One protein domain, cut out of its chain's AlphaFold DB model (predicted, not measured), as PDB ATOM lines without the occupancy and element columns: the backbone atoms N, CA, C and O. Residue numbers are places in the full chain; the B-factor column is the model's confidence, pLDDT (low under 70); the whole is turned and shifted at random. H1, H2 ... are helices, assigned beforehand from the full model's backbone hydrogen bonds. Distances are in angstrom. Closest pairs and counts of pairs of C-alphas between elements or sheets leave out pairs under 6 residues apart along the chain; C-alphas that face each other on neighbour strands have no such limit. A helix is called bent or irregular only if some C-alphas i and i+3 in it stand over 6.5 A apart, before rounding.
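AT A GLANCE: This is residues 700 to 815 and 857 to 875 of the 974 residues of an uncharacterized protein of Tissierellia bacterium (UniProt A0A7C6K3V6). A long helical hairpin, H2 and H3, makes the length of the domain, and H4 crosses the first part of H2 as the middle of a cluster of shorter helices. H5 packs between H3 and H4, H1 and H6 pack on H4, and H7 meets H6 by its first residues, while residues 864 to 875, of which 864 to 873 belong to H7, stick out. The printed part has 135 residues with seven named helices, H1 to H7 in chain order, and no named strand: all helix. It is compact, with a radius of gyration of the C-alphas of 15.9 A, spanning 47 by 35 by 28 A.

HOW THE PARTS SIT: H2, residues 712 to 740, is irregular, only just, with C-alphas 734 and 737 6.8 A apart, and has a kink of 37 degrees near residue 734. It forms a helical hairpin with H3, residues 745 to 764, at a shallow tilt of 16 degrees; the closest C-alphas, of Cys 740 and Arg 748, are 5.4 A apart. The hub is H4, residues 770 to 784, which touches H2, H1, residues 705 to 710, H5, residues 795 to 800, and H6, residues 802 to 811. Its closest C-alphas to H6, Glu 771 and Gly 804, are 3.9 A apart. H7, residues 857 to 873, only just touches H6, with 3 pairs of C-alphas within 8 A, the closest Glu 803 and Ile 860, 6.3 A. Every O i to N i+4 pair is within hydrogen-bond range in H1, H3, H5, H6 and H7, against 20 of 25 in H2 and 10 of 11 in H4.

IN THESE COORDINATES: H2 is 41.0 A long, from C-alpha 712 at (39.967, -21.135, 17.230) to C-alpha 740 at (9.592, 3.127, 30.211). H3 measures 28.5 A, H7 24.1 A and H4 19.5 A.

THE WHOLE: Residues 816 to 856 are not printed, and C-alphas 815 and 857 are 16.5 A apart. Low confidence, under 70, falls on residues 745 to 747, 788 to 791 and 867 to 875.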
ATOM      1  N   ASN A 700      30.926 -22.615  34.267       87.81
ATOM      2  CA  ASN A 700      31.242 -23.984  33.874       87.81
ATOM      3  C   ASN A 700      30.026 -24.759  33.342       87.81
ATOM      4  O   ASN A 700      30.225 -25.639  32.513       87.81
ATOM      5  N   LEU A 701      28.802 -24.432  33.762       90.25
ATOM      6  CA  LEU A 701      27.546 -24.988  33.246       90.25
ATOM      7  C   LEU A 701      27.057 -24.247  31.995       90.25
ATOM      8  O   LEU A 701      26.329 -24.814  31.193       90.25
ATOM      9  N   LEU A 702      27.517 -23.014  31.781       92.75
ATOM     10  CA  LEU A 702      27.023 -22.128  30.722       92.75
ATOM     11  C   LEU A 702      27.992 -21.926  29.539       92.75
ATOM     12  O   LEU A 702      27.595 -21.350  28.533       92.75
ATOM     13  N   ILE A 703      29.252 -22.367  29.645       92.62
ATOM     14  CA  ILE A 703      30.285 -22.211  28.599       92.62
ATOM     15  C   ILE A 703      30.742 -23.571  28.079       92.62
ATOM     16  O   ILE A 703      31.380 -24.325  28.821       92.62
ATOM     17  N   ASP A 704      30.509 -23.879  26.810       90.94
ATOM     18  CA  ASP A 704      31.138 -25.026  26.157       90.94
ATOM     19  C   ASP A 704      32.604 -24.718  25.797       90.94
ATOM     20  O   ASP A 704      32.924 -24.072  24.798       90.94
ATOM     21  N   LYS A 705      33.526 -25.162  26.658       88.25
ATOM     22  CA  LYS A 705      34.967 -24.960  26.457       88.25
ATOM     23  C   LYS A 705      35.531 -25.827  25.337       88.25
ATOM     24  O   LYS A 705      36.550 -25.453  24.766       88.25
ATOM     25  N   GLU A 706      34.935 -26.981  25.061       87.12
ATOM     26  CA  GLU A 706      35.401 -27.853  23.981       87.12
ATOM     27  C   GLU A 706      35.101 -27.192  22.643       87.12
ATOM     28  O   GLU A 706      36.001 -27.059  21.818       87.12
ATOM     29  N   LEU A 707      33.886 -26.659  22.496       87.62
ATOM     30  CA  LEU A 707      33.456 -25.938  21.304       87.62
ATOM     31  C   LEU A 707      34.328 -24.705  21.022       87.62
ATOM     32  O   LEU A 707      34.816 -24.538  19.908       87.62
ATOM     33  N   ILE A 708      34.608 -23.891  22.047       86.69
ATOM     34  CA  ILE A 708      35.494 -22.714  21.935       86.69
ATOM     35  C   ILE A 708      36.915 -23.092  21.477       86.69
ATOM     36  O   ILE A 708      37.588 -22.305  20.811       86.69
ATOM     37  N   ASN A 709      37.412 -24.269  21.865       86.00
ATOM     38  CA  ASN A 709      38.773 -24.700  21.535       86.00
ATOM     39  C   ASN A 709      38.859 -25.493  20.222       86.00
ATOM     40  O   ASN A 709      39.956 -25.617  19.679       86.00
ATOM     41  N   ALA A 710      37.740 -26.033  19.731       83.06
ATOM     42  CA  ALA A 710      37.689 -26.847  18.521       83.06
ATOM     43  C   ALA A 710      37.933 -26.019  17.249       83.06
ATOM     44  O   ALA A 710      38.687 -26.459  16.383       83.06
ATOM     45  N   ASP A 711      37.366 -24.809  17.172       76.81
ATOM     46  CA  ASP A 711      37.572 -23.881  16.055       76.81
ATOM     47  C   ASP A 711      38.021 -22.502  16.557       76.81
ATOM     48  O   ASP A 711      37.239 -21.587  16.838       76.81
ATOM     49  N   VAL A 712      39.338 -22.359  16.714       84.62
ATOM     50  CA  VAL A 712      39.967 -21.135  17.230       84.62
ATOM     51  C   VAL A 712      39.810 -19.959  16.257       84.62
ATOM     52  O   VAL A 712      39.843 -18.804  16.694       84.62
ATOM     53  N   GLU A 713      39.670 -20.215  14.953       84.38
ATOM     54  CA  GLU A 713      39.542 -19.167  13.941       84.38
ATOM     55  C   GLU A 713      38.124 -18.588  13.939       84.38
ATOM     56  O   GLU A 713      37.978 -17.373  14.118       84.38
ATOM     57  N   GLU A 714      37.099 -19.446  13.896       86.25
ATOM     58  CA  GLU A 714      35.697 -19.038  14.043       86.25
ATOM     59  C   GLU A 714      35.477 -18.337  15.391       86.25
ATOM     60  O   GLU A 714      34.956 -17.222  15.451       86.25
ATOM     61  N   THR A 715      35.987 -18.913  16.485       90.00
ATOM     62  CA  THR A 715      35.905 -18.320  17.832       90.00
ATOM     63  C   THR A 715      36.458 -16.893  17.870       90.00
ATOM     64  O   THR A 715      35.871 -15.998  18.490       90.00
ATOM     65  N   ARG A 716      37.599 -16.640  17.212       89.69
ATOM     66  CA  ARG A 716      38.196 -15.297  17.139       89.69
ATOM     67  C   ARG A 716      37.345 -14.341  16.314       89.69
ATOM     68  O   ARG A 716      37.216 -13.182  16.717       89.69
ATOM     69  N   GLN A 717      36.793 -14.800  15.193       92.06
ATOM     70  CA  GLN A 717      35.915 -14.003  14.341       92.06
ATOM     71  C   GLN A 717      34.634 -13.617  15.089       92.06
ATOM     72  O   GLN A 717      34.395 -12.426  15.311       92.06
ATOM     73  N   VAL A 718      33.887 -14.606  15.583       91.50
ATOM     74  CA  VAL A 718      32.638 -14.414  16.333       91.50
ATOM     75  C   VAL A 718      32.879 -13.531  17.555       91.50
ATOM     76  O   VAL A 718      32.148 -12.570  17.792       91.50
ATOM     77  N   SER A 719      33.964 -13.758  18.306       92.12
ATOM     78  CA  SER A 719      34.292 -12.903  19.452       92.12
ATOM     79  C   SER A 719      34.568 -11.450  19.052       92.12
ATOM     80  O   SER A 719      34.243 -10.550  19.833       92.12
ATOM     81  N   LYS A 720      35.194 -11.194  17.897       93.25
ATOM     82  CA  LYS A 720      35.506  -9.834  17.430       93.25
ATOM     83  C   LYS A 720      34.232  -9.060  17.082       93.25
ATOM     84  O   LYS A 720      34.178  -7.862  17.363       93.25
ATOM     85  N   GLU A 721      33.228  -9.740  16.539       93.69
ATOM     86  CA  GLU A 721      31.934  -9.166  16.145       93.69
ATOM     87  C   GLU A 721      30.942  -9.066  17.317       93.69
ATOM     88  O   GLU A 721      30.215  -8.081  17.436       93.69
ATOM     89  N   LEU A 722      30.977 -10.006  18.265       93.56
ATOM     90  CA  LEU A 722      30.094 -10.001  19.435       93.56
ATOM     91  C   LEU A 722      30.432  -8.886  20.444       93.56
ATOM     92  O   LEU A 722      29.541  -8.311  21.071       93.56
ATOM     93  N   ILE A 723      31.717  -8.546  20.613       94.00
ATOM     94  CA  ILE A 723      32.169  -7.497  21.547       94.00
ATOM     95  C   ILE A 723      31.502  -6.128  21.299       94.00
ATOM     96  O   ILE A 723      31.044  -5.531  22.281       94.00
ATOM     97  N   PRO A 724      31.478  -5.565  20.072       93.75
ATOM     98  CA  PRO A 724      30.798  -4.295  19.826       93.75
ATOM     99  C   PRO A 724      29.288  -4.390  20.079       93.75
ATOM    100  O   PRO A 724      28.761  -3.517  20.763       93.75
ATOM    101  N   ILE A 725      28.625  -5.480  19.668       93.00
ATOM    102  CA  ILE A 725      27.190  -5.702  19.928       93.00
ATOM    103  C   ILE A 725      26.899  -5.680  21.433       93.00
ATOM    104  O   ILE A 725      25.981  -4.998  21.886       93.00
ATOM    105  N   TYR A 726      27.716  -6.367  22.233       93.56
ATOM    106  CA  TYR A 726      27.577  -6.384  23.688       93.56
ATOM    107  C   TYR A 726      27.763  -4.994  24.323       93.56
ATOM    108  O   TYR A 726      27.045  -4.616  25.254       93.56
ATOM    109  N   LYS A 727      28.719  -4.200  23.823       91.31
ATOM    110  CA  LYS A 727      28.925  -2.820  24.293       91.31
ATOM    111  C   LYS A 727      27.722  -1.934  23.978       91.31
ATOM    112  O   LYS A 727      27.301  -1.171  24.851       91.31
ATOM    113  N   ASP A 728      27.172  -2.053  22.775       91.94
ATOM    114  CA  ASP A 728      25.981  -1.311  22.363       91.94
ATOM    115  C   ASP A 728      24.766  -1.722  23.196       91.94
ATOM    116  O   ASP A 728      24.080  -0.852  23.734       91.94
ATOM    117  N   PHE A 729      24.590  -3.024  23.448       92.06
ATOM    118  CA  PHE A 729      23.545  -3.535  24.331       92.06
ATOM    119  C   PHE A 729      23.596  -2.873  25.707       92.06
ATOM    120  O   PHE A 729      22.588  -2.343  26.162       92.06
ATOM    121  N   LYS A 730      24.768  -2.835  26.364       89.19
ATOM    122  CA  LYS A 730      24.915  -2.183  27.680       89.19
ATOM    123  C   LYS A 730      24.587  -0.691  27.627       89.19
ATOM    124  O   LYS A 730      23.981  -0.141  28.548       89.19
ATOM    125  N   LYS A 731      25.028  -0.015  26.566       88.44
ATOM    126  CA  LYS A 731      24.785   1.416  26.375       88.44
ATOM    127  C   LYS A 731      23.295   1.694  26.198       88.44
ATOM    128  O   LYS A 731      22.782   2.636  26.801       88.44
ATOM    129  N   ASP A 732      22.598   0.896  25.406       87.75
ATOM    130  CA  ASP A 732      21.185   1.112  25.112       87.75
ATOM    131  C   ASP A 732      20.267   0.596  26.219       87.75
ATOM    132  O   ASP A 732      19.274   1.258  26.531       87.75
ATOM    133  N   SER A 733      20.641  -0.491  26.900       86.44
ATOM    134  CA  SER A 733      19.892  -1.010  28.046       86.44
ATOM    135  C   SER A 733      19.802   0.016  29.174       86.44
ATOM    136  O   SER A 733      18.757   0.161  29.803       86.44
ATOM    137  N   SER A 734      20.856   0.816  29.381       80.56
ATOM    138  CA  SER A 734      20.854   1.901  30.373       80.56
ATOM    139  C   SER A 734      19.795   2.985  30.102       80.56
ATOM    140  O   SER A 734      19.373   3.690  31.019       80.56
ATOM    141  N   LYS A 735      19.315   3.102  28.855       84.75
ATOM    142  CA  LYS A 735      18.317   4.099  28.432       84.75
ATOM    143  C   LYS A 735      16.878   3.577  28.491       84.75
ATOM    144  O   LYS A 735      15.951   4.388  28.447       84.75
ATOM    145  N   LEU A 736      16.669   2.260  28.612       83.25
ATOM    146  CA  LEU A 736      15.335   1.635  28.661       83.25
ATOM    147  C   LEU A 736      14.476   2.200  29.789       83.25
ATOM    148  O   LEU A 736      13.305   2.507  29.582       83.25
ATOM    149  N   PHE A 737      15.066   2.418  30.966       76.06
ATOM    150  CA  PHE A 737      14.339   2.983  32.100       76.06
ATOM    151  C   PHE A 737      13.696   4.341  31.767       76.06
ATOM    152  O   PHE A 737      12.542   4.577  32.130       76.06
ATOM    153  N   LEU A 738      14.398   5.218  31.034       79.44
ATOM    154  CA  LEU A 738      13.848   6.509  30.603       79.44
ATOM    155  C   LEU A 738      12.686   6.330  29.620       79.44
ATOM    156  O   LEU A 738      11.668   7.004  29.780       79.44
ATOM    157  N   LYS A 739      12.811   5.407  28.657       78.06
ATOM    158  CA  LYS A 739      11.741   5.082  27.694       78.06
ATOM    159  C   LYS A 739      10.483   4.547  28.391       78.06
ATOM    160  O   LYS A 739       9.367   4.873  28.002       78.06
ATOM    161  N   CYS A 740      10.665   3.792  29.472       78.25
ATOM    162  CA  CYS A 740       9.592   3.127  30.211       78.25
ATOM    163  C   CYS A 740       8.951   3.985  31.319       78.25
ATOM    164  O   CYS A 740       7.895   3.629  31.844       78.25
ATOM    165  N   LYS A 741       9.557   5.121  31.692       72.81
ATOM    166  CA  LYS A 741       9.230   5.884  32.913       72.81
ATOM    167  C   LYS A 741       7.750   6.263  33.062       72.81
ATOM    168  O   LYS A 741       7.233   6.252  34.179       72.81
ATOM    169  N   TYR A 742       7.084   6.588  31.956       73.38
ATOM    170  CA  TYR A 742       5.685   7.043  31.926       73.38
ATOM    171  C   TYR A 742       4.737   6.064  31.229       73.38
ATOM    172  O   TYR A 742       3.572   6.383  31.020       73.38
ATOM    173  N   LYS A 743       5.244   4.884  30.875       72.50
ATOM    174  CA  LYS A 743       4.506   3.831  30.184       72.50
ATOM    175  C   LYS A 743       3.800   2.918  31.180       72.50
ATOM    176  O   LYS A 743       4.292   2.764  32.307       72.50
ATOM    177  N   ASN A 744       2.663   2.350  30.786       72.12
ATOM    178  CA  ASN A 744       1.979   1.312  31.561       72.12
ATOM    179  C   ASN A 744       2.743  -0.031  31.477       72.12
ATOM    180  O   ASN A 744       3.752  -0.123  30.782       72.12
ATOM    181  N   GLU A 745       2.340  -1.055  32.233       67.75
ATOM    182  CA  GLU A 745       3.087  -2.327  32.279       67.75
ATOM    183  C   GLU A 745       3.161  -3.056  30.933       67.75
ATOM    184  O   GLU A 745       4.225  -3.585  30.605       67.75
ATOM    185  N   ASP A 746       2.086  -3.039  30.146       65.19
ATOM    186  CA  ASP A 746       2.025  -3.728  28.853       65.19
ATOM    187  C   ASP A 746       2.922  -3.032  27.823       65.19
ATOM    188  O   ASP A 746       3.769  -3.674  27.202       65.19
ATOM    189  N   GLU A 747       2.842  -1.700  27.741       69.12
ATOM    190  CA  GLU A 747       3.728  -0.886  26.900       69.12
ATOM    191  C   GLU A 747       5.201  -1.070  27.291       69.12
ATOM    192  O   GLU A 747       6.086  -1.126  26.440       69.12
ATOM    193  N   ARG A 748       5.499  -1.156  28.596       74.44
ATOM    194  CA  ARG A 748       6.868  -1.417  29.059       74.44
ATOM    195  C   ARG A 748       7.345  -2.774  28.577       74.44
ATOM    196  O   ARG A 748       8.460  -2.858  28.076       74.44
ATOM    197  N   ARG A 749       6.529  -3.817  28.754       77.69
ATOM    198  CA  ARG A 749       6.871  -5.185  28.357       77.69
ATOM    199  C   ARG A 749       7.220  -5.243  26.873       77.69
ATOM    200  O   ARG A 749       8.275  -5.760  26.537       77.69
ATOM    201  N   GLU A 750       6.411  -4.620  26.025       74.69
ATOM    202  CA  GLU A 750       6.658  -4.548  24.584       74.69
ATOM    203  C   GLU A 750       7.972  -3.839  24.229       74.69
ATOM    204  O   GLU A 750       8.759  -4.351  23.438       74.69
ATOM    205  N   ILE A 751       8.272  -2.707  24.874       80.06
ATOM    206  CA  ILE A 751       9.547  -2.002  24.668       80.06
ATOM    207  C   ILE A 751      10.743  -2.894  25.041       80.06
ATOM    208  O   ILE A 751      11.767  -2.865  24.355       80.06
ATOM    209  N   TYR A 752      10.642  -3.654  26.136       84.31
ATOM    210  CA  TYR A 752      11.695  -4.587  26.545       84.31
ATOM    211  C   TYR A 752      11.822  -5.765  25.574       84.31
ATOM    212  O   TYR A 752      12.943  -6.083  25.186       84.31
ATOM    213  N   ASP A 753      10.708  -6.370  25.159       82.19
ATOM    214  CA  ASP A 753      10.689  -7.492  24.213       82.19
ATOM    215  C   ASP A 753      11.354  -7.088  22.885       82.19
ATOM    216  O   ASP A 753      12.344  -7.701  22.483       82.19
ATOM    217  N   ASN A 754      10.926  -5.969  22.289       79.69
ATOM    218  CA  ASN A 754      11.496  -5.450  21.040       79.69
ATOM    219  C   ASN A 754      12.993  -5.137  21.174       79.69
ATOM    220  O   ASN A 754      13.785  -5.383  20.259       79.69
ATOM    221  N   PHE A 755      13.405  -4.594  22.325       87.44
ATOM    222  CA  PHE A 755      14.812  -4.338  22.604       87.44
ATOM    223  C   PHE A 755      15.628  -5.635  22.621       87.44
ATOM    224  O   PHE A 755      16.678  -5.695  21.981       87.44
ATOM    225  N   TYR A 756      15.169  -6.665  23.334       88.25
ATOM    226  CA  TYR A 756      15.889  -7.935  23.411       88.25
ATOM    227  C   TYR A 756      15.935  -8.646  22.056       88.25
ATOM    228  O   TYR A 756      17.007  -9.106  21.665       88.25
ATOM    229  N   ASP A 757      14.831  -8.635  21.311       81.31
ATOM    230  CA  ASP A 757      14.736  -9.216  19.971       81.31
ATOM    231  C   ASP A 757      15.698  -8.559  18.979       81.31
ATOM    232  O   ASP A 757      16.429  -9.241  18.265       81.31
ATOM    233  N   THR A 758      15.781  -7.226  18.991       83.50
ATOM    234  CA  THR A 758      16.710  -6.480  18.126       83.50
ATOM    235  C   THR A 758      18.151  -6.951  18.312       83.50
ATOM    236  O   THR A 758      18.899  -7.117  17.349       83.50
ATOM    237  N   TYR A 759      18.572  -7.144  19.562       88.50
ATOM    238  CA  TYR A 759      19.918  -7.620  19.853       88.50
ATOM    239  C   TYR A 759      20.074  -9.114  19.579       88.50
ATOM    240  O   TYR A 759      21.162  -9.526  19.186       88.50
ATOM    241  N   HIS A 760      19.015  -9.906  19.746       86.94
ATOM    242  CA  HIS A 760      19.021 -11.337  19.453       86.94
ATOM    243  C   HIS A 760      19.315 -11.581  17.971       86.94
ATOM    244  O   HIS A 760      20.266 -12.290  17.656       86.94
ATOM    245  N   TYR A 761      18.642 -10.867  17.066       80.25
ATOM    246  CA  TYR A 761      18.908 -10.973  15.627       80.25
ATOM    247  C   TYR A 761      20.315 -10.523  15.228       80.25
ATOM    248  O   TYR A 761      20.970 -11.183  14.426       80.25
ATOM    249  N   LYS A 762      20.832  -9.439  15.825       84.94
ATOM    250  CA  LYS A 762      22.227  -9.010  15.595       84.94
ATOM    251  C   LYS A 762      23.232 -10.094  15.987       84.94
ATOM    252  O   LYS A 762      24.288 -10.206  15.375       84.94
ATOM    253  N   VAL A 763      22.919 -10.861  17.027       86.12
ATOM    254  CA  VAL A 763      23.755 -11.956  17.517       86.12
ATOM    255  C   VAL A 763      23.579 -13.230  16.681       86.12
ATOM    256  O   VAL A 763      24.541 -13.966  16.516       86.12
ATOM    257  N   LEU A 764      22.410 -13.480  16.096       79.94
ATOM    258  CA  LEU A 764      22.239 -14.583  15.142       79.94
ATOM    259  C   LEU A 764      22.934 -14.298  13.801       79.94
ATOM    260  O   LEU A 764      23.444 -15.211  13.169       79.94
ATOM    261  N   SER A 765      23.050 -13.030  13.387       81.56
ATOM    262  CA  SER A 765      23.702 -12.686  12.112       81.56
ATOM    263  C   SER A 765      25.224 -12.889  12.077       81.56
ATOM    264  O   SER A 765      25.808 -12.802  11.000       81.56
ATOM    265  N   ILE A 766      25.878 -13.099  13.229       85.69
ATOM    266  CA  ILE A 766      27.346 -13.245  13.298       85.69
ATOM    267  C   ILE A 766      27.824 -14.698  13.153       85.69
ATOM    268  O   ILE A 766      28.971 -14.911  12.768       85.69
ATOM    269  N   SER A 767      26.994 -15.693  13.489       83.31
ATOM    270  CA  SER A 767      27.272 -17.124  13.284       83.31
ATOM    271  C   SER A 767      25.997 -17.942  13.501       83.31
ATOM    272  O   SER A 767      25.237 -17.672  14.432       83.31
ATOM    273  N   ASP A 768      25.818 -18.983  12.684       79.25
ATOM    274  CA  ASP A 768      24.748 -19.978  12.832       79.25
ATOM    275  C   ASP A 768      24.986 -20.914  14.039       79.25
ATOM    276  O   ASP A 768      24.087 -21.630  14.483       79.25
ATOM    277  N   ASN A 769      26.199 -20.909  14.607       86.19
ATOM    278  CA  ASN A 769      26.559 -21.703  15.776       86.19
ATOM    279  C   ASN A 769      26.146 -20.994  17.077       86.19
ATOM    280  O   ASN A 769      26.951 -20.371  17.781       86.19
ATOM    281  N   VAL A 770      24.862 -21.113  17.413       88.88
ATOM    282  CA  VAL A 770      24.261 -20.456  18.585       88.88
ATOM    283  C   VAL A 770      24.915 -20.850  19.918       88.88
ATOM    284  O   VAL A 770      24.961 -20.025  20.831       88.88
ATOM    285  N   GLU A 771      25.461 -22.067  20.036       91.69
ATOM    286  CA  GLU A 771      26.171 -22.560  21.232       91.69
ATOM    287  C   GLU A 771      27.543 -21.899  21.417       91.69
ATOM    288  O   GLU A 771      27.936 -21.556  22.539       91.69
ATOM    289  N   LEU A 772      28.273 -21.673  20.321       91.81
ATOM    290  CA  LEU A 772      29.542 -20.946  20.353       91.81
ATOM    291  C   LEU A 772      29.298 -19.487  20.746       91.81
ATOM    292  O   LEU A 772      29.970 -18.940  21.627       91.81
ATOM    293  N   VAL A 773      28.296 -18.869  20.123       92.62
ATOM    294  CA  VAL A 773      27.906 -17.482  20.376       92.62
ATOM    295  C   VAL A 773      27.456 -17.284  21.829       92.62
ATOM    296  O   VAL A 773      27.921 -16.349  22.489       92.62
ATOM    297  N   SER A 774      26.613 -18.174  22.367       94.50
ATOM    298  CA  SER A 774      26.168 -18.118  23.767       94.50
ATOM    299  C   SER A 774      27.332 -18.313  24.741       94.50
ATOM    300  O   SER A 774      27.481 -17.525  25.678       94.50
ATOM    301  N   SER A 775      28.213 -19.285  24.487       94.25
ATOM    302  CA  SER A 775      29.391 -19.561  25.316       94.25
ATOM    303  C   SER A 775      30.337 -18.357  25.369       94.25
ATOM    304  O   SER A 775      30.825 -17.980  26.440       94.25
ATOM    305  N   LEU A 776      30.546 -17.682  24.234       93.88
ATOM    306  CA  LEU A 776      31.311 -16.438  24.167       93.88
ATOM    307  C   LEU A 776      30.591 -15.273  24.854       93.88
ATOM    308  O   LEU A 776      31.241 -14.492  25.551       93.88
ATOM    309  N   ALA A 777      29.267 -15.157  24.730       94.50
ATOM    310  CA  ALA A 777      28.482 -14.135  25.423       94.50
ATOM    311  C   ALA A 777      28.577 -14.281  26.949       94.50
ATOM    312  O   ALA A 777      28.790 -13.290  27.656       94.50
ATOM    313  N   VAL A 778      28.487 -15.514  27.461       93.69
ATOM    314  CA  VAL A 778      28.694 -15.827  28.881       93.69
ATOM    315  C   VAL A 778      30.122 -15.498  29.282       93.69
ATOM    316  O   VAL A 778      30.314 -14.774  30.254       93.69
ATOM    317  N   TYR A 779      31.133 -15.929  28.522       91.88
ATOM    318  CA  TYR A 779      32.526 -15.580  28.810       91.88
ATOM    319  C   TYR A 779      32.729 -14.057  28.885       91.88
ATOM    320  O   TYR A 779      33.347 -13.549  29.825       91.88
ATOM    321  N   LEU A 780      32.173 -13.300  27.935       91.31
ATOM    322  CA  LEU A 780      32.256 -11.841  27.921       91.31
ATOM    323  C   LEU A 780      31.588 -11.217  29.152       91.31
ATOM    324  O   LEU A 780      32.181 -10.340  29.775       91.31
ATOM    325  N   ASN A 781      30.384 -11.658  29.513       91.00
ATOM    326  CA  ASN A 781      29.580 -11.028  30.558       91.00
ATOM    327  C   ASN A 781      29.927 -11.524  31.975       91.00
ATOM    328  O   ASN A 781      30.138 -10.711  32.879       91.00
ATOM    329  N   TYR A 782      30.048 -12.836  32.179       88.31
ATOM    330  CA  TYR A 782      30.346 -13.447  33.477       88.31
ATOM    331  C   TYR A 782      31.824 -13.281  33.851       88.31
ATOM    332  O   TYR A 782      32.116 -12.847  34.968       88.31
ATOM    333  N   ILE A 783      32.749 -13.539  32.915       87.31
ATOM    334  CA  ILE A 783      34.193 -13.634  33.201       87.31
ATOM    335  C   ILE A 783      34.948 -12.344  32.841       87.31
ATOM    336  O   ILE A 783      35.655 -11.786  33.679       87.31
ATOM    337  N   LYS A 784      34.831 -11.857  31.597       87.19
ATOM    338  CA  LYS A 784      35.679 -10.766  31.079       87.19
ATOM    339  C   LYS A 784      35.237  -9.378  31.541       87.19
ATOM    340  O   LYS A 784      36.086  -8.511  31.757       87.19
ATOM    341  N   ASP A 785      33.931  -9.137  31.645       84.44
ATOM    342  CA  ASP A 785      33.400  -7.854  32.096       84.44
ATOM    343  C   ASP A 785      33.781  -7.623  33.564       84.44
ATOM    344  O   ASP A 785      33.326  -8.327  34.465       84.44
ATOM    345  N   LYS A 786      34.624  -6.615  33.797       75.06
ATOM    346  CA  LYS A 786      35.114  -6.231  35.127       75.06
ATOM    347  C   LYS A 786      34.164  -5.288  35.871       75.06
ATOM    348  O   LYS A 786      34.554  -4.752  36.904       75.06
ATOM    349  N   THR A 787      32.958  -5.048  35.346       73.00
ATOM    350  CA  THR A 787      31.898  -4.350  36.089       73.00
ATOM    351  C   THR A 787      31.704  -5.040  37.439       73.00
ATOM    352  O   THR A 787      31.746  -6.273  37.505       73.00
ATOM    353  N   ASP A 788      31.517  -4.246  38.495       62.22
ATOM    354  CA  ASP A 788      31.312  -4.740  39.856       62.22
ATOM    355  C   ASP A 788      30.273  -5.870  39.859       62.22
ATOM    356  O   ASP A 788      29.173  -5.698  39.331       62.22
ATOM    357  N   LYS A 789      30.630  -7.026  40.438       62.19
ATOM    358  CA  LYS A 789      29.754  -8.203  40.513       62.19
ATOM    359  C   LYS A 789      28.392  -7.869  41.138       62.19
ATOM    360  O   LYS A 789      27.419  -8.514  40.767       62.19
ATOM    361  N   GLN A 790      28.321  -6.858  42.009       53.06
ATOM    362  CA  GLN A 790      27.090  -6.402  42.662       53.06
ATOM    363  C   GLN A 790      26.173  -5.570  41.753       53.06
ATOM    364  O   GLN A 790      24.967  -5.532  41.959       53.06
ATOM    365  N   THR A 791      26.720  -4.899  40.736       58.03
ATOM    366  CA  THR A 791      25.940  -4.061  39.795       58.03
ATOM    367  C   THR A 791      25.904  -4.639  38.381       58.03
ATOM    368  O   THR A 791      25.276  -4.080  37.477       58.03
ATOM    369  N   LYS A 792      26.579  -5.774  38.176       75.44
ATOM    370  CA  LYS A 792      26.664  -6.478  36.905       75.44
ATOM    371  C   LYS A 792      25.297  -7.047  36.534       75.44
ATOM    372  O   LYS A 792      24.726  -7.872  37.238       75.44
ATOM    373  N   SER A 793      24.807  -6.647  35.365       82.19
ATOM    374  CA  SER A 793      23.659  -7.292  34.736       82.19
ATOM    375  C   SER A 793      24.107  -8.552  34.000       82.19
ATOM    376  O   SER A 793      24.990  -8.490  33.140       82.19
ATOM    377  N   TYR A 794      23.449  -9.667  34.309       88.25
ATOM    378  CA  TYR A 794      23.609 -10.949  33.617       88.25
ATOM    379  C   TYR A 794      22.598 -11.124  32.471       88.25
ATOM    380  O   TYR A 794      22.452 -12.201  31.914       88.25
ATOM    381  N   GLN A 795      21.857 -10.070  32.103       89.50
ATOM    382  CA  GLN A 795      20.751 -10.182  31.149       89.50
ATOM    383  C   GLN A 795      21.185 -10.519  29.723       89.50
ATOM    384  O   GLN A 795      20.384 -11.095  29.003       89.50
ATOM    385  N   PHE A 796      22.392 -10.148  29.284       93.38
ATOM    386  CA  PHE A 796      22.751 -10.271  27.867       93.38
ATOM    387  C   PHE A 796      22.727 -11.731  27.383       93.38
ATOM    388  O   PHE A 796      21.932 -12.013  26.491       93.38
ATOM    389  N   PRO A 797      23.456 -12.689  27.990       94.06
ATOM    390  CA  PRO A 797      23.358 -14.088  27.576       94.06
ATOM    391  C   PRO A 797      21.922 -14.627  27.667       94.06
ATOM    392  O   PRO A 797      21.416 -15.202  26.709       94.06
ATOM    393  N   TRP A 798      21.227 -14.373  28.779       93.75
ATOM    394  CA  TRP A 798      19.897 -14.928  29.057       93.75
ATOM    395  C   TRP A 798      18.763 -14.339  28.214       93.75
ATOM    396  O   TRP A 798      17.781 -15.016  27.922       93.75
ATOM    397  N   ALA A 799      18.846 -13.070  27.831       90.06
ATOM    398  CA  ALA A 799      17.823 -12.430  27.015       90.06
ATOM    399  C   ALA A 799      18.112 -12.608  25.521       90.06
ATOM    400  O   ALA A 799      17.187 -12.898  24.772       90.06
ATOM    401  N   VAL A 800      19.385 -12.494  25.123       91.88
ATOM    402  CA  VAL A 800      19.822 -12.345  23.727       91.88
ATOM    403  C   VAL A 800      20.409 -13.631  23.142       91.88
ATOM    404  O   VAL A 800      20.264 -13.868  21.954       91.88
ATOM    405  N   CYS A 801      21.066 -14.475  23.939       93.75
ATOM    406  CA  CYS A 801      21.782 -15.672  23.461       93.75
ATOM    407  C   CYS A 801      21.182 -16.964  24.045       93.75
ATOM    408  O   CYS A 801      21.894 -17.916  24.365       93.75
ATOM    409  N   TRP A 802      19.871 -16.958  24.277       92.56
ATOM    410  CA  TRP A 802      19.195 -17.916  25.149       92.56
ATOM    411  C   TRP A 802      19.074 -19.329  24.565       92.56
ATOM    412  O   TRP A 802      19.058 -20.286  25.331       92.56
ATOM    413  N   GLU A 803      19.037 -19.469  23.240       92.88
ATOM    414  CA  GLU A 803      18.963 -20.771  22.559       92.88
ATOM    415  C   GLU A 803      20.217 -21.604  22.802       92.88
ATOM    416  O   GLU A 803      20.154 -22.708  23.338       92.88
ATOM    417  N   GLY A 804      21.386 -21.034  22.493       93.00
ATOM    418  CA  GLY A 804      22.657 -21.698  22.750       93.00
ATOM    419  C   GLY A 804      22.884 -21.955  24.239       93.00
ATOM    420  O   GLY A 804      23.513 -22.949  24.598       93.00
ATOM    421  N   LEU A 805      22.370 -21.089  25.125       94.50
ATOM    422  CA  LEU A 805      22.386 -21.355  26.568       94.50
ATOM    423  C   LEU A 805      21.574 -22.603  26.916       94.50
ATOM    424  O   LEU A 805      22.072 -23.443  27.657       94.50
ATOM    425  N   ALA A 806      20.354 -22.736  26.386       94.75
ATOM    426  CA  ALA A 806      19.500 -23.892  26.641       94.75
ATOM    427  C   ALA A 806      20.177 -25.204  26.213       94.75
ATOM    428  O   ALA A 806      20.179 -26.162  26.988       94.75
ATOM    429  N   LYS A 807      20.828 -25.208  25.039       95.06
ATOM    430  CA  LYS A 807      21.616 -26.345  24.530       95.06
ATOM    431  C   LYS A 807      22.826 -26.662  25.409       95.06
ATOM    432  O   LYS A 807      23.048 -27.809  25.786       95.06
ATOM    433  N   THR A 808      23.561 -25.634  25.839       94.38
ATOM    434  CA  THR A 808      24.739 -25.818  26.704       94.38
ATOM    435  C   THR A 808      24.352 -26.350  28.089       94.38
ATOM    436  O   THR A 808      25.046 -27.208  28.639       94.38
ATOM    437  N   ILE A 809      23.238 -25.862  28.648       94.88
ATOM    438  CA  ILE A 809      22.681 -26.336  29.923       94.88
ATOM    439  C   ILE A 809      22.272 -27.802  29.802       94.88
ATOM    440  O   ILE A 809      22.605 -28.585  30.689       94.88
ATOM    441  N   GLU A 810      21.593 -28.175  28.713       93.81
ATOM    442  CA  GLU A 810      21.222 -29.561  28.428       93.81
ATOM    443  C   GLU A 810      22.445 -30.473  28.307       93.81
ATOM    444  O   GLU A 810      22.493 -31.501  28.976       93.81
ATOM    445  N   LYS A 811      23.465 -30.080  27.534       92.44
ATOM    446  CA  LYS A 811      24.694 -30.873  27.353       92.44
ATOM    447  C   LYS A 811      25.388 -31.207  28.681       92.44
ATOM    448  O   LYS A 811      26.122 -32.187  28.774       92.44
ATOM    449  N   LYS A 812      25.178 -30.383  29.709       92.19
ATOM    450  CA  LYS A 812      25.767 -30.532  31.050       92.19
ATOM    451  C   LYS A 812      24.752 -30.915  32.120       92.19
ATOM    452  O   LYS A 812      25.079 -30.880  33.309       92.19
ATOM    453  N   ALA A 813      23.525 -31.211  31.718       92.75
ATOM    454  CA  ALA A 813      22.480 -31.652  32.613       92.75
ATOM    455  C   ALA A 813      22.712 -33.113  33.024       92.75
ATOM    456  O   ALA A 813      23.248 -33.900  32.243       92.75
ATOM    457  N   PRO A 814      22.314 -33.502  34.245       93.75
ATOM    458  CA  PRO A 814      22.286 -34.907  34.621       93.75
ATOM    459  C   PRO A 814      21.179 -35.650  33.854       93.75
ATOM    460  O   PRO A 814      20.146 -35.068  33.512       93.75
ATOM    461  N   GLU A 815      21.371 -36.954  33.640       92.19
ATOM    462  CA  GLU A 815      20.369 -37.829  33.006       92.19
ATOM    463  C   GLU A 815      19.091 -37.966  33.851       92.19
ATOM    464  O   GLU A 815      17.993 -38.106  33.310       92.19
ATOM    465  N   ASP A 857      15.930 -28.227  22.094       88.31
ATOM    466  CA  ASP A 857      15.285 -27.920  20.817       88.31
ATOM    467  C   ASP A 857      13.758 -27.831  20.973       88.31
ATOM    468  O   ASP A 857      13.164 -26.868  20.486       88.31
ATOM    469  N   ASP A 858      13.130 -28.736  21.735       87.81
ATOM    470  CA  ASP A 858      11.689 -28.671  22.033       87.81
ATOM    471  C   ASP A 858      11.331 -27.375  22.773       87.81
ATOM    472  O   ASP A 858      10.387 -26.669  22.409       87.81
ATOM    473  N   PHE A 859      12.130 -27.011  23.784       88.69
ATOM    474  CA  PHE A 859      11.957 -25.754  24.507       88.69
ATOM    475  C   PHE A 859      12.079 -24.539  23.578       88.69
ATOM    476  O   PHE A 859      11.249 -23.628  23.641       88.69
ATOM    477  N   ILE A 860      13.092 -24.518  22.705       87.00
ATOM    478  CA  ILE A 860      13.318 -23.434  21.742       87.00
ATOM    479  C   ILE A 860      12.124 -23.302  20.793       87.00
ATOM    480  O   ILE A 860      11.591 -22.201  20.639       87.00
ATOM    481  N   ILE A 861      11.662 -24.414  20.215       81.19
ATOM    482  CA  ILE A 861      10.495 -24.450  19.326       81.19
ATOM    483  C   ILE A 861       9.258 -23.903  20.046       81.19
ATOM    484  O   ILE A 861       8.571 -23.040  19.498       81.19
ATOM    485  N   ASN A 862       9.008 -24.326  21.287       81.12
ATOM    486  CA  ASN A 862       7.863 -23.858  22.066       81.12
ATOM    487  C   ASN A 862       7.922 -22.341  22.338       81.12
ATOM    488  O   ASN A 862       6.917 -21.642  22.199       81.12
ATOM    489  N   GLN A 863       9.098 -21.789  22.666       81.75
ATOM    490  CA  GLN A 863       9.252 -20.335  22.835       81.75
ATOM    491  C   GLN A 863       8.979 -19.570  21.534       81.75
ATOM    492  O   GLN A 863       8.326 -18.523  21.567       81.75
ATOM    493  N   TYR A 864       9.443 -20.092  20.395       78.44
ATOM    494  CA  TYR A 864       9.152 -19.511  19.086       78.44
ATOM    495  C   TYR A 864       7.661 -19.563  18.759       78.44
ATOM    496  O   TYR A 864       7.100 -18.545  18.361       78.44
ATOM    497  N   GLN A 865       6.997 -20.695  18.996       70.31
ATOM    498  CA  GLN A 865       5.551 -20.836  18.808       70.31
ATOM    499  C   GLN A 865       4.771 -19.828  19.653       70.31
ATOM    500  O   GLN A 865       3.953 -19.094  19.111       70.31
ATOM    501  N   ARG A 866       5.091 -19.681  20.945       70.12
ATOM    502  CA  ARG A 866       4.449 -18.684  21.823       70.12
ATOM    503  C   ARG A 866       4.635 -17.254  21.328       70.12
ATOM    504  O   ARG A 866       3.730 -16.428  21.458       70.12
ATOM    505  N   LYS A 867       5.817 -16.939  20.792       69.19
ATOM    506  CA  LYS A 867       6.099 -15.626  20.210       69.19
ATOM    507  C   LYS A 867       5.280 -15.406  18.938       69.19
ATOM    508  O   LYS A 867       4.591 -14.397  18.850       69.19
ATOM    509  N   ILE A 868       5.262 -16.386  18.035       60.66
ATOM    510  CA  ILE A 868       4.441 -16.372  16.819       60.66
ATOM    511  C   ILE A 868       2.963 -16.220  17.174       60.66
ATOM    512  O   ILE A 868       2.294 -15.374  16.608       60.66
ATOM    513  N   GLU A 869       2.435 -16.974  18.133       57.66
ATOM    514  CA  GLU A 869       1.047 -16.848  18.579       57.66
ATOM    515  C   GLU A 869       0.747 -15.470  19.165       57.66
ATOM    516  O   GLU A 869      -0.300 -14.892  18.881       57.66
ATOM    517  N   LYS A 870       1.651 -14.923  19.984       62.41
ATOM    518  CA  LYS A 870       1.521 -13.567  20.529       62.41
ATOM    519  C   LYS A 870       1.510 -12.521  19.413       62.41
ATOM    520  O   LYS A 870       0.708 -11.594  19.484       62.41
ATOM    521  N   ASP A 871       2.344 -12.683  18.394       54.38
ATOM    522  CA  ASP A 871       2.425 -11.771  17.254       54.38
ATOM    523  C   ASP A 871       1.250 -11.969  16.280       54.38
ATOM    524  O   ASP A 871       0.696 -10.996  15.788       54.38
ATOM    525  N   LEU A 872       0.748 -13.193  16.093       46.03
ATOM    526  CA  LEU A 872      -0.498 -13.482  15.371       46.03
ATOM    527  C   LEU A 872      -1.716 -12.865  16.073       46.03
ATOM    528  O   LEU A 872      -2.645 -12.403  15.409       46.03
ATOM    529  N   LYS A 873      -1.712 -12.841  17.412       46.53
ATOM    530  CA  LYS A 873      -2.716 -12.135  18.225       46.53
ATOM    531  C   LYS A 873      -2.602 -10.616  18.054       46.53
ATOM    532  O   LYS A 873      -3.617  -9.927  18.056       46.53
ATOM    533  N   LYS A 874      -1.391 -10.090  17.851       52.75
ATOM    534  CA  LYS A 874      -1.137  -8.692  17.489       52.75
ATOM    535  C   LYS A 874      -1.270  -8.514  15.978       52.75
ATOM    536  O   LYS A 874      -0.274  -8.421  15.271       52.75
ATOM    537  N   GLN A 875      -2.490  -8.444  15.453       51.03
ATOM    538  CA  GLN A 875      -2.672  -8.106  14.039       51.03
ATOM    539  C   GLN A 875      -1.923  -6.796  13.716       51.03
ATOM    540  O   GLN A 875      -2.317  -5.716  14.152       51.03
TER     541      GLN A 875